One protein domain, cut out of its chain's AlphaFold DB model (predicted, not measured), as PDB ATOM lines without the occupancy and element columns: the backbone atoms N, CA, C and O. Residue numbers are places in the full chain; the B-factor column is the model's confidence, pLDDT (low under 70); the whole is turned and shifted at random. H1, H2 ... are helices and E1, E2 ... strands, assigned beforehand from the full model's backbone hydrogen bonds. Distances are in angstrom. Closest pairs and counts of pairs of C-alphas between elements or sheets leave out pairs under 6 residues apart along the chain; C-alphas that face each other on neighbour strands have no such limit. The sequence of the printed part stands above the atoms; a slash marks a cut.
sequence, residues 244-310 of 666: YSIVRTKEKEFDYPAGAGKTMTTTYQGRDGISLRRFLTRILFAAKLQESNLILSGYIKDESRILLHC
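AT A GLANCE: This is residues 244 to 310 of the 666 residues of the protein "UPF0182 family protein" of Firmicutes bacterium (UniProt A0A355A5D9). A short antiparallel pair of strands, E1 and E4, sits in the middle of an elongated model, with the hairpin E2 and E3 at one end of its long axis and helices H1 and H2, touching each other, at the other end. The 67 printed residues hold four named strands and two named helices, in the order E1 E2 E3 H1 H2 E4, of mixed class, with two separate two-strand antiparallel sheets, E1 - E4 and E2 - E3. The whole is only just loose, close to compact, with a radius of gyration of the C-alphas of 13.3 A and spans of 43 by 24 by 20 A.

HOW THE PARTS SIT: Start at E1, residues 244 to 247, whose antiparallel neighbour is E4, residues 305 to 308, at 157 degrees; look for N 307 and O 245, 2.8 A apart, within hydrogen-bond range. Residues 274 to 275 also pair antiparallel with 305 to 306 of E4. Next, E2, residues 253 to 258, and E3, residues 262 to 266, form a hairpin at 147 degrees, with N 258 and O 262 at 2.8 A. H1, residues 279 to 289, touches H2, residues 293 to 296; their closest C-alphas, of Ala 286 and Leu 294, are 5.6 A apart. H1 and E4 are apart. In H1 each O i to N i+4 pair is within hydrogen-bond range; H2 is too short for such a pair.

IN THESE COORDINATES: Find C-alpha 244 at (-16.601, -24.808, 77.561), where E1 begins. E2 runs 14.1 A, E3 13.2 A and E1 10.0 A. H1 runs 15.3 A from C-alpha 279 at (-5.365, -34.072, 66.605); H2 spans 4.8 A. E4 runs 9.7 A to C-alpha 308 at (-16.365, -21.741, 73.922).

THE WHOLE: The two C-alphas farthest apart, of Ala 260 and Leu 280, are 43.3 A apart. The printed part has no cut, and its long link is E3 to H1, residues 267 to 278. The mean pLDDT of the printed part is 91.2; look at residue 260 for the one value under 70.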
ATOM      1  N   TYR A 244     -16.443 -24.125  78.846       91.25
ATOM      2  CA  TYR A 244     -16.601 -24.808  77.561       91.25
ATOM      3  C   TYR A 244     -17.520 -26.035  77.655       91.25
ATOM      4  O   TYR A 244     -17.678 -26.630  78.723       91.25
ATOM      5  N   SER A 245     -18.057 -26.459  76.511       92.94
ATOM      6  CA  SER A 245     -18.790 -27.725  76.354       92.94
ATOM      7  C   SER A 245     -18.355 -28.423  75.068       92.94
ATOM      8  O   SER A 245     -17.997 -27.765  74.089       92.94
ATOM      9  N   ILE A 246     -18.361 -29.753  75.051       94.81
ATOM     10  CA  ILE A 246     -18.015 -30.562  73.884       94.81
ATOM     11  C   ILE A 246     -19.273 -31.272  73.413       94.81
ATOM     12  O   ILE A 246     -19.874 -32.057  74.134       94.81
ATOM     13  N   VAL A 247     -19.635 -31.013  72.167       95.19
ATOM     14  CA  VAL A 247     -20.865 -31.506  71.560       95.19
ATOM     15  C   VAL A 247     -20.564 -32.483  70.432       95.19
ATOM     16  O   VAL A 247     -19.437 -32.537  69.920       95.19
ATOM     17  N   ARG A 248     -21.584 -33.245  70.015       94.75
ATOM     18  CA  ARG A 248     -21.461 -34.299  68.986       94.75
ATOM     19  C   ARG A 248     -20.415 -35.346  69.370       94.75
ATOM     20  O   ARG A 248     -19.474 -35.627  68.622       94.75
ATOM     21  N   THR A 249     -20.533 -35.871  70.583       94.56
ATOM     22  CA  THR A 249     -19.604 -36.879  71.107       94.56
ATOM     23  C   THR A 249     -20.185 -38.288  70.981       94.56
ATOM     24  O   THR A 249     -21.188 -38.518  70.296       94.56
ATOM     25  N   LYS A 250     -19.492 -39.290  71.528       93.62
ATOM     26  CA  LYS A 250     -20.056 -40.636  71.685       93.62
ATOM     27  C   LYS A 250     -21.121 -40.678  72.782       93.62
ATOM     28  O   LYS A 250     -22.079 -41.430  72.627       93.62
ATOM     29  N   GLU A 251     -20.945 -39.880  73.829       93.50
ATOM     30  CA  GLU A 251     -21.948 -39.697  74.870       93.50
ATOM     31  C   GLU A 251     -23.028 -38.737  74.368       93.50
ATOM     32  O   GLU A 251     -22.722 -37.769  73.658       93.50
ATOM     33  N   LYS A 252     -24.291 -39.039  74.678       93.81
ATOM     34  CA  LYS A 252     -25.396 -38.156  74.306       93.81
ATOM     35  C   LYS A 252     -25.596 -37.087  75.371       93.81
ATOM     36  O   LYS A 252     -25.366 -37.314  76.552       93.81
ATOM     37  N   GLU A 253     -26.059 -35.933  74.923       93.56
ATOM     38  CA  GLU A 253     -26.299 -34.776  75.777       93.56
ATOM     39  C   GLU A 253     -27.641 -34.951  76.489       93.56
ATOM     40  O   GLU A 253     -28.579 -35.512  75.922       93.56
ATOM     41  N   PHE A 254     -27.730 -34.515  77.739       91.56
ATOM     42  CA  PHE A 254     -28.929 -34.639  78.562       91.56
ATOM     43  C   PHE A 254     -29.917 -33.503  78.276       91.56
ATOM     44  O   PHE A 254     -29.521 -32.345  78.360       91.56
ATOM     45  N   ASP A 255     -31.194 -33.833  78.037       90.06
ATOM     46  CA  ASP A 255     -32.272 -32.839  77.914       90.06
ATOM     47  C   ASP A 255     -33.083 -32.759  79.214       90.06
ATOM     48  O   ASP A 255     -33.074 -31.770  79.942       90.06
ATOM     49  N   TYR A 256     -33.827 -33.819  79.533       88.38
ATOM     50  CA  TYR A 256     -34.700 -33.854  80.700       88.38
ATOM     51  C   TYR A 256     -35.049 -35.289  81.107       88.38
ATOM     52  O   TYR A 256     -34.995 -36.213  80.286       88.38
ATOM     53  N   PRO A 257     -35.445 -35.517  82.372       86.00
ATOM     54  CA  PRO A 257     -35.916 -36.826  82.791       86.00
ATOM     55  C   PRO A 257     -37.314 -37.082  82.212       86.00
ATOM     56  O   PRO A 257     -38.270 -36.381  82.533       86.00
ATOM     57  N   ALA A 258     -37.454 -38.116  81.389       79.62
ATOM     58  CA  ALA A 258     -38.757 -38.667  81.047       79.62
ATOM     59  C   ALA A 258     -39.264 -39.539  82.210       79.62
ATOM     60  O   ALA A 258     -38.499 -40.212  82.900       79.62
ATOM     61  N   GLY A 259     -40.574 -39.540  82.460       72.94
ATOM     62  CA  GLY A 259     -41.165 -40.395  83.496       72.94
ATOM     63  C   GLY A 259     -40.744 -41.874  83.376       72.94
ATOM     64  O   GLY A 259     -40.352 -42.345  82.307       72.94
ATOM     65  N   ALA A 260     -40.843 -42.616  84.487       69.50
ATOM     66  CA  ALA A 260     -40.479 -44.038  84.592       69.50
ATOM     67  C   ALA A 260     -38.979 -44.359  84.384       69.50
ATOM     68  O   ALA A 260     -38.630 -45.401  83.830       69.50
ATOM     69  N   GLY A 261     -38.088 -43.469  84.842       70.69
ATOM     70  CA  GLY A 261     -36.637 -43.710  84.866       70.69
ATOM     71  C   GLY A 261     -35.951 -43.611  83.500       70.69
ATOM     72  O   GLY A 261     -34.809 -44.038  83.358       70.69
ATOM     73  N   LYS A 262     -36.638 -43.064  82.490       80.69
ATOM     74  CA  LYS A 262     -36.060 -42.796  81.172       80.69
ATOM     75  C   LYS A 262     -35.476 -41.388  81.146       80.69
ATOM     76  O   LYS A 262     -36.032 -40.465  81.719       80.69
ATOM     77  N   THR A 263     -34.389 -41.197  80.422       86.31
ATOM     78  CA  THR A 263     -33.789 -39.876  80.228       86.31
ATOM     79  C   THR A 263     -33.874 -39.519  78.757       86.31
ATOM     80  O   THR A 263     -33.457 -40.314  77.912       86.31
ATOM     81  N   MET A 264     -34.432 -38.348  78.445       90.69
ATOM     82  CA  MET A 264     -34.358 -37.809  77.094       90.69
ATOM     83  C   MET A 264     -32.972 -37.230  76.870       90.69
ATOM     84  O   MET A 264     -32.406 -36.564  77.737       90.69
ATOM     85  N   THR A 265     -32.417 -37.558  75.712       92.88
ATOM     86  CA  THR A 265     -31.074 -37.152  75.329       92.88
ATOM     87  C   THR A 265     -31.079 -36.661  73.897       92.88
ATOM     88  O   THR A 265     -31.772 -37.225  73.041       92.88
ATOM     89  N   THR A 266     -30.247 -35.666  73.631       94.31
ATOM     90  CA  THR A 266     -30.085 -35.063  72.316       94.31
ATOM     91  C   THR A 266     -28.644 -35.165  71.833       94.31
ATOM     92  O   THR A 266     -27.741 -35.725  72.461       94.31
ATOM     93  N   THR A 267     -28.426 -34.664  70.629       94.06
ATOM     94  CA  THR A 267     -27.097 -34.406  70.093       94.06
ATOM     95  C   THR A 267     -27.158 -33.080  69.374       94.06
ATOM     96  O   THR A 267     -28.009 -32.895  68.506       94.06
ATOM     97  N   TYR A 268     -26.248 -32.169  69.700       94.31
ATOM     98  CA  TYR A 268     -26.241 -30.833  69.130       94.31
ATOM     99  C   TYR A 268     -26.180 -30.831  67.595       94.31
ATOM    100  O   TYR A 268     -25.208 -31.285  66.974       94.31
ATOM    101  N   GLN A 269     -27.196 -30.243  66.969       92.44
ATOM    102  CA  GLN A 269     -27.314 -30.125  65.514       92.44
ATOM    103  C   GLN A 269     -26.898 -28.741  64.998       92.44
ATOM    104  O   GLN A 269     -26.754 -28.570  63.788       92.44
ATOM    105  N   GLY A 270     -26.635 -27.773  65.882       88.06
ATOM    106  CA  GLY A 270     -26.257 -26.413  65.497       88.06
ATOM    107  C   GLY A 270     -24.908 -26.333  64.776       88.06
ATOM    108  O   GLY A 270     -24.073 -27.237  64.851       88.06
ATOM    109  N   ARG A 271     -24.698 -25.260  64.012       87.75
ATOM    110  CA  ARG A 271     -23.516 -25.078  63.145       87.75
ATOM    111  C   ARG A 271     -22.241 -24.671  63.890       87.75
ATOM    112  O   ARG A 271     -21.146 -24.801  63.335       87.75
ATOM    113  N   ASP A 272     -22.395 -24.173  65.109       88.56
ATOM    114  CA  ASP A 272     -21.348 -23.499  65.861       88.56
ATOM    115  C   ASP A 272     -20.356 -24.472  66.517       88.56
ATOM    116  O   ASP A 272     -20.501 -25.699  66.487       88.56
ATOM    117  N   GLY A 273     -19.273 -23.909  67.051       90.94
ATOM    118  CA  GLY A 273     -18.189 -24.660  67.676       90.94
ATOM    119  C   GLY A 273     -17.018 -24.984  66.758       90.94
ATOM    120  O   GLY A 273     -17.142 -25.125  65.538       90.94
ATOM    121  N   ILE A 274     -15.850 -25.131  67.378       94.00
ATOM    122  CA  ILE A 274     -14.584 -25.402  66.699       94.00
ATOM    123  C   ILE A 274     -14.416 -26.916  66.562       94.00
ATOM    124  O   ILE A 274     -14.559 -27.657  67.531       94.00
ATOM    125  N   SER A 275     -14.117 -27.392  65.351       94.69
ATOM    126  CA  SER A 275     -13.968 -28.828  65.089       94.69
ATOM    127  C   SER A 275     -12.756 -29.423  65.810       94.69
ATOM    128  O   SER A 275     -11.631 -28.946  65.652       94.69
ATOM    129  N   LEU A 276     -12.983 -30.527  66.526       93.88
ATOM    130  CA  LEU A 276     -11.951 -31.335  67.181       93.88
ATOM    131  C   LEU A 276     -11.451 -32.488  66.297       93.88
ATOM    132  O   LEU A 276     -10.766 -33.385  66.783       93.88
ATOM    133  N   ARG A 277     -11.753 -32.482  64.992       93.75
ATOM    134  CA  ARG A 277     -11.319 -33.538  64.061       93.75
ATOM    135  C   ARG A 277      -9.800 -33.689  64.009       93.75
ATOM    136  O   ARG A 277      -9.278 -34.794  63.934       93.75
ATOM    137  N   ARG A 278      -9.072 -32.570  64.008       93.94
ATOM    138  CA  ARG A 278      -7.608 -32.576  63.898       93.94
ATOM    139  C   ARG A 278      -6.983 -32.797  65.270       93.94
ATOM    140  O   ARG A 278      -7.256 -32.043  66.200       93.94
ATOM    141  N   PHE A 279      -6.070 -33.759  65.360       90.94
ATOM    142  CA  PHE A 279      -5.365 -34.072  66.605       90.94
ATOM    143  C   PHE A 279      -4.603 -32.866  67.180       90.94
ATOM    144  O   PHE A 279      -4.679 -32.606  68.376       90.94
ATOM    145  N   LEU A 280      -3.965 -32.054  66.327       93.94
ATOM    146  CA  LEU A 280      -3.297 -30.820  66.761       93.94
ATOM    147  C   LEU A 280      -4.264 -29.834  67.439       93.94
ATOM    148  O   LEU A 280      -3.909 -29.230  68.446       93.94
ATOM    149  N   THR A 281      -5.498 -29.702  66.939       93.81
ATOM    150  CA  THR A 281      -6.519 -28.851  67.568       93.81
ATOM    151  C   THR A 281      -6.854 -29.346  68.976       93.81
ATOM    152  O   THR A 281      -6.984 -28.533  69.888       93.81
ATOM    153  N   ARG A 282      -6.927 -30.671  69.177       93.62
ATOM    154  CA  ARG A 282      -7.136 -31.272  70.504       93.62
ATOM    155  C   ARG A 282      -5.978 -30.963  71.450       93.62
ATOM    156  O   ARG A 282      -6.238 -30.554  72.573       93.62
ATOM    157  N   ILE A 283      -4.727 -31.077  70.990       94.81
ATOM    158  CA  ILE A 283      -3.539 -30.731  71.793       94.81
ATOM    159  C   ILE A 283      -3.563 -29.257  72.211       94.81
ATOM    160  O   ILE A 283      -3.341 -28.945  73.378       94.81
ATOM    161  N   LEU A 284      -3.846 -28.346  71.278       95.88
ATOM    162  CA  LEU A 284      -3.868 -26.910  71.567       95.88
ATOM    163  C   LEU A 284      -4.955 -26.551  72.588       95.88
ATOM    164  O   LEU A 284      -4.702 -25.755  73.492       95.88
ATOM    165  N   PHE A 285      -6.146 -27.150  72.481       94.94
ATOM    166  CA  PHE A 285      -7.192 -26.949  73.483       94.94
ATOM    167  C   PHE A 285      -6.881 -27.630  74.811       94.94
ATOM    168  O   PHE A 285      -7.141 -27.021  75.841       94.94
ATOM    169  N   ALA A 286      -6.272 -28.816  74.805       94.81
ATOM    170  CA  ALA A 286      -5.807 -29.476  76.020       94.81
ATOM    171  C   ALA A 286      -4.810 -28.598  76.785       94.81
ATOM    172  O   ALA A 286      -4.931 -28.442  77.994       94.81
ATOM    173  N   ALA A 287      -3.880 -27.947  76.080       95.12
ATOM    174  CA  ALA A 287      -2.948 -27.000  76.685       95.12
ATOM    175  C   ALA A 287      -3.651 -25.721  77.181       95.12
ATOM    176  O   ALA A 287      -3.411 -25.287  78.303       95.12
ATOM    177  N   LYS A 288      -4.542 -25.128  76.368       94.06
ATOM    178  CA  LYS A 288      -5.258 -23.885  76.713       94.06
ATOM    179  C   LYS A 288      -6.203 -24.053  77.905       94.06
ATOM    180  O   LYS A 288      -6.299 -23.150  78.728       94.06
ATOM    181  N   LEU A 289      -6.932 -25.164  77.950       93.25
ATOM    182  CA  LEU A 289      -7.932 -25.469  78.975       93.25
ATOM    183  C   LEU A 289      -7.346 -26.270  80.143       93.25
ATOM    184  O   LEU A 289      -8.068 -26.541  81.092       93.25
ATOM    185  N   GLN A 290      -6.058 -26.632  80.068       93.25
ATOM    186  CA  GLN A 290      -5.366 -27.487  81.036       93.25
ATOM    187  C   GLN A 290      -6.082 -28.828  81.264       93.25
ATOM    188  O   GLN A 290      -6.139 -29.340  82.376       93.25
ATOM    189  N   GLU A 291      -6.609 -29.411  80.184       92.69
ATOM    190  CA  GLU A 291      -7.471 -30.588  80.229       92.69
ATOM    191  C   GLU A 291      -6.919 -31.727  79.366       92.69
ATOM    192  O   GLU A 291      -6.994 -31.700  78.133       92.69
ATOM    193  N   SER A 292      -6.384 -32.766  80.008       92.12
ATOM    194  CA  SER A 292      -5.778 -33.912  79.318       92.12
ATOM    195  C   SER A 292      -6.817 -34.832  78.667       92.12
ATOM    196  O   SER A 292      -6.517 -35.484  77.658       92.12
ATOM    197  N   ASN A 293      -8.059 -34.837  79.166       91.56
ATOM    198  CA  ASN A 293      -9.138 -35.660  78.621       91.56
ATOM    199  C   ASN A 293      -9.474 -35.309  77.164       91.56
ATOM    200  O   ASN A 293      -9.932 -36.174  76.423       91.56
ATOM    201  N   LEU A 294      -9.153 -34.101  76.687       90.88
ATOM    202  CA  LEU A 294      -9.310 -33.732  75.272       90.88
ATOM    203  C   LEU A 294      -8.478 -34.589  74.301       90.88
ATOM    204  O   LEU A 294      -8.808 -34.680  73.117       90.88
ATOM    205  N   ILE A 295      -7.405 -35.209  74.792       91.75
ATOM    206  CA  ILE A 295      -6.523 -36.089  74.017       91.75
ATOM    207  C   ILE A 295      -6.787 -37.555  74.372       91.75
ATOM    208  O   ILE A 295      -6.830 -38.401  73.482       91.75
ATOM    209  N   LEU A 296      -6.948 -37.843  75.666       90.75
ATOM    210  CA  LEU A 296      -6.986 -39.204  76.206       90.75
ATOM    211  C   LEU A 296      -8.375 -39.857  76.135       90.75
ATOM    212  O   LEU A 296      -8.483 -41.082  76.152       90.75
ATOM    213  N   SER A 297      -9.442 -39.059  76.067       89.62
ATOM    214  CA  SER A 297     -10.815 -39.557  76.117       89.62
ATOM    215  C   SER A 297     -11.256 -40.221  74.812       89.62
ATOM    216  O   SER A 297     -11.203 -39.626  73.734       89.62
ATOM    217  N   GLY A 298     -11.813 -41.430  74.927       90.94
ATOM    218  CA  GLY A 298     -12.448 -42.150  73.819       90.94
ATOM    219  C   GLY A 298     -13.835 -41.624  73.420       90.94
ATOM    220  O   GLY A 298     -14.432 -42.149  72.480       90.94
ATOM    221  N   TYR A 299     -14.371 -40.613  74.114       92.81
ATOM    222  CA  TYR A 299     -15.680 -40.031  73.795       92.81
ATOM    223  C   TYR A 299     -15.631 -39.057  72.605       92.81
ATOM    224  O   TYR A 299     -16.661 -38.815  71.971       92.81
ATOM    225  N   ILE A 300     -14.453 -38.514  72.268       92.62
ATOM    226  CA  ILE A 300     -14.289 -37.473  71.243       92.62
ATOM    227  C   ILE A 300     -14.118 -38.095  69.851       92.62
ATOM    228  O   ILE A 300     -13.121 -38.759  69.557       92.62
ATOM    229  N   LYS A 301     -15.066 -37.796  68.961       91.12
ATOM    230  CA  LYS A 301     -15.107 -38.245  67.565       91.12
ATOM    231  C   LYS A 301     -14.576 -37.180  66.600       91.12
ATOM    232  O   LYS A 301     -14.305 -36.041  66.974       91.12
ATOM    233  N   ASP A 302     -14.488 -37.537  65.323       91.00
ATOM    234  CA  ASP A 302     -14.136 -36.612  64.238       91.00
ATOM    235  C   ASP A 302     -15.178 -35.501  64.028       91.00
ATOM    236  O   ASP A 302     -14.837 -34.389  63.626       91.00
ATOM    237  N   GLU A 303     -16.446 -35.791  64.315       92.25
ATOM    238  CA  GLU A 303     -17.561 -34.840  64.227       92.25
ATOM    239  C   GLU A 303     -17.676 -33.912  65.446       92.25
ATOM    240  O   GLU A 303     -18.408 -32.919  65.383       92.25
ATOM    241  N   SER A 304     -16.948 -34.212  66.529       95.38
ATOM    242  CA  SER A 304     -17.039 -33.483  67.790       95.38
ATOM    243  C   SER A 304     -16.565 -32.042  67.651       95.38
ATOM    244  O   SER A 304     -15.602 -31.727  66.937       95.38
ATOM    245  N   ARG A 305     -17.253 -31.152  68.362       95.44
ATOM    246  CA  ARG A 305     -16.970 -29.717  68.365       95.44
ATOM    247  C   ARG A 305     -16.878 -29.204  69.784       95.44
ATOM    248  O   ARG A 305     -17.613 -29.660  70.650       95.44
ATOM    249  N   ILE A 306     -15.992 -28.241  69.999       95.19
ATOM    250  CA  ILE A 306     -15.900 -27.516  71.262       95.19
ATOM    251  C   ILE A 306     -16.613 -26.167  71.139       95.19
ATOM    252  O   ILE A 306     -16.319 -25.372  70.240       95.19
ATOM    253  N   LEU A 307     -17.566 -25.933  72.035       94.38
ATOM    254  CA  LEU A 307     -18.237 -24.657  72.251       94.38
ATOM    255  C   LEU A 307     -17.465 -23.889  73.328       94.38
ATOM    256  O   LEU A 307     -17.167 -24.432  74.389       94.38
ATOM    257  N   LEU A 308     -17.115 -22.637  73.035       92.19
ATOM    258  CA  LEU A 308     -16.365 -21.741  73.922       92.19
ATOM    259  C   LEU A 308     -17.128 -20.440  74.103       92.19
ATOM    260  O   LEU A 308     -17.803 -20.010  73.163       92.19
ATOM    261  N   HIS A 309     -16.926 -19.768  75.239       91.62
ATOM    262  CA  HIS A 309     -17.581 -18.493  75.548       91.62
ATOM    263  C   HIS A 309     -19.101 -18.642  75.428       91.62
ATOM    264  O   HIS A 309     -19.745 -17.961  74.633       91.62
ATOM    265  N   CYS A 310     -19.650 -19.637  76.132       92.81
ATOM    266  CA  CYS A 310     -21.087 -19.905  76.110       92.81
ATOM    267  C   CYS A 310     -21.883 -18.823  76.852       92.81
ATOM    268  O   CYS A 310     -23.069 -18.655  76.582       92.81
TER     269      CYS A 310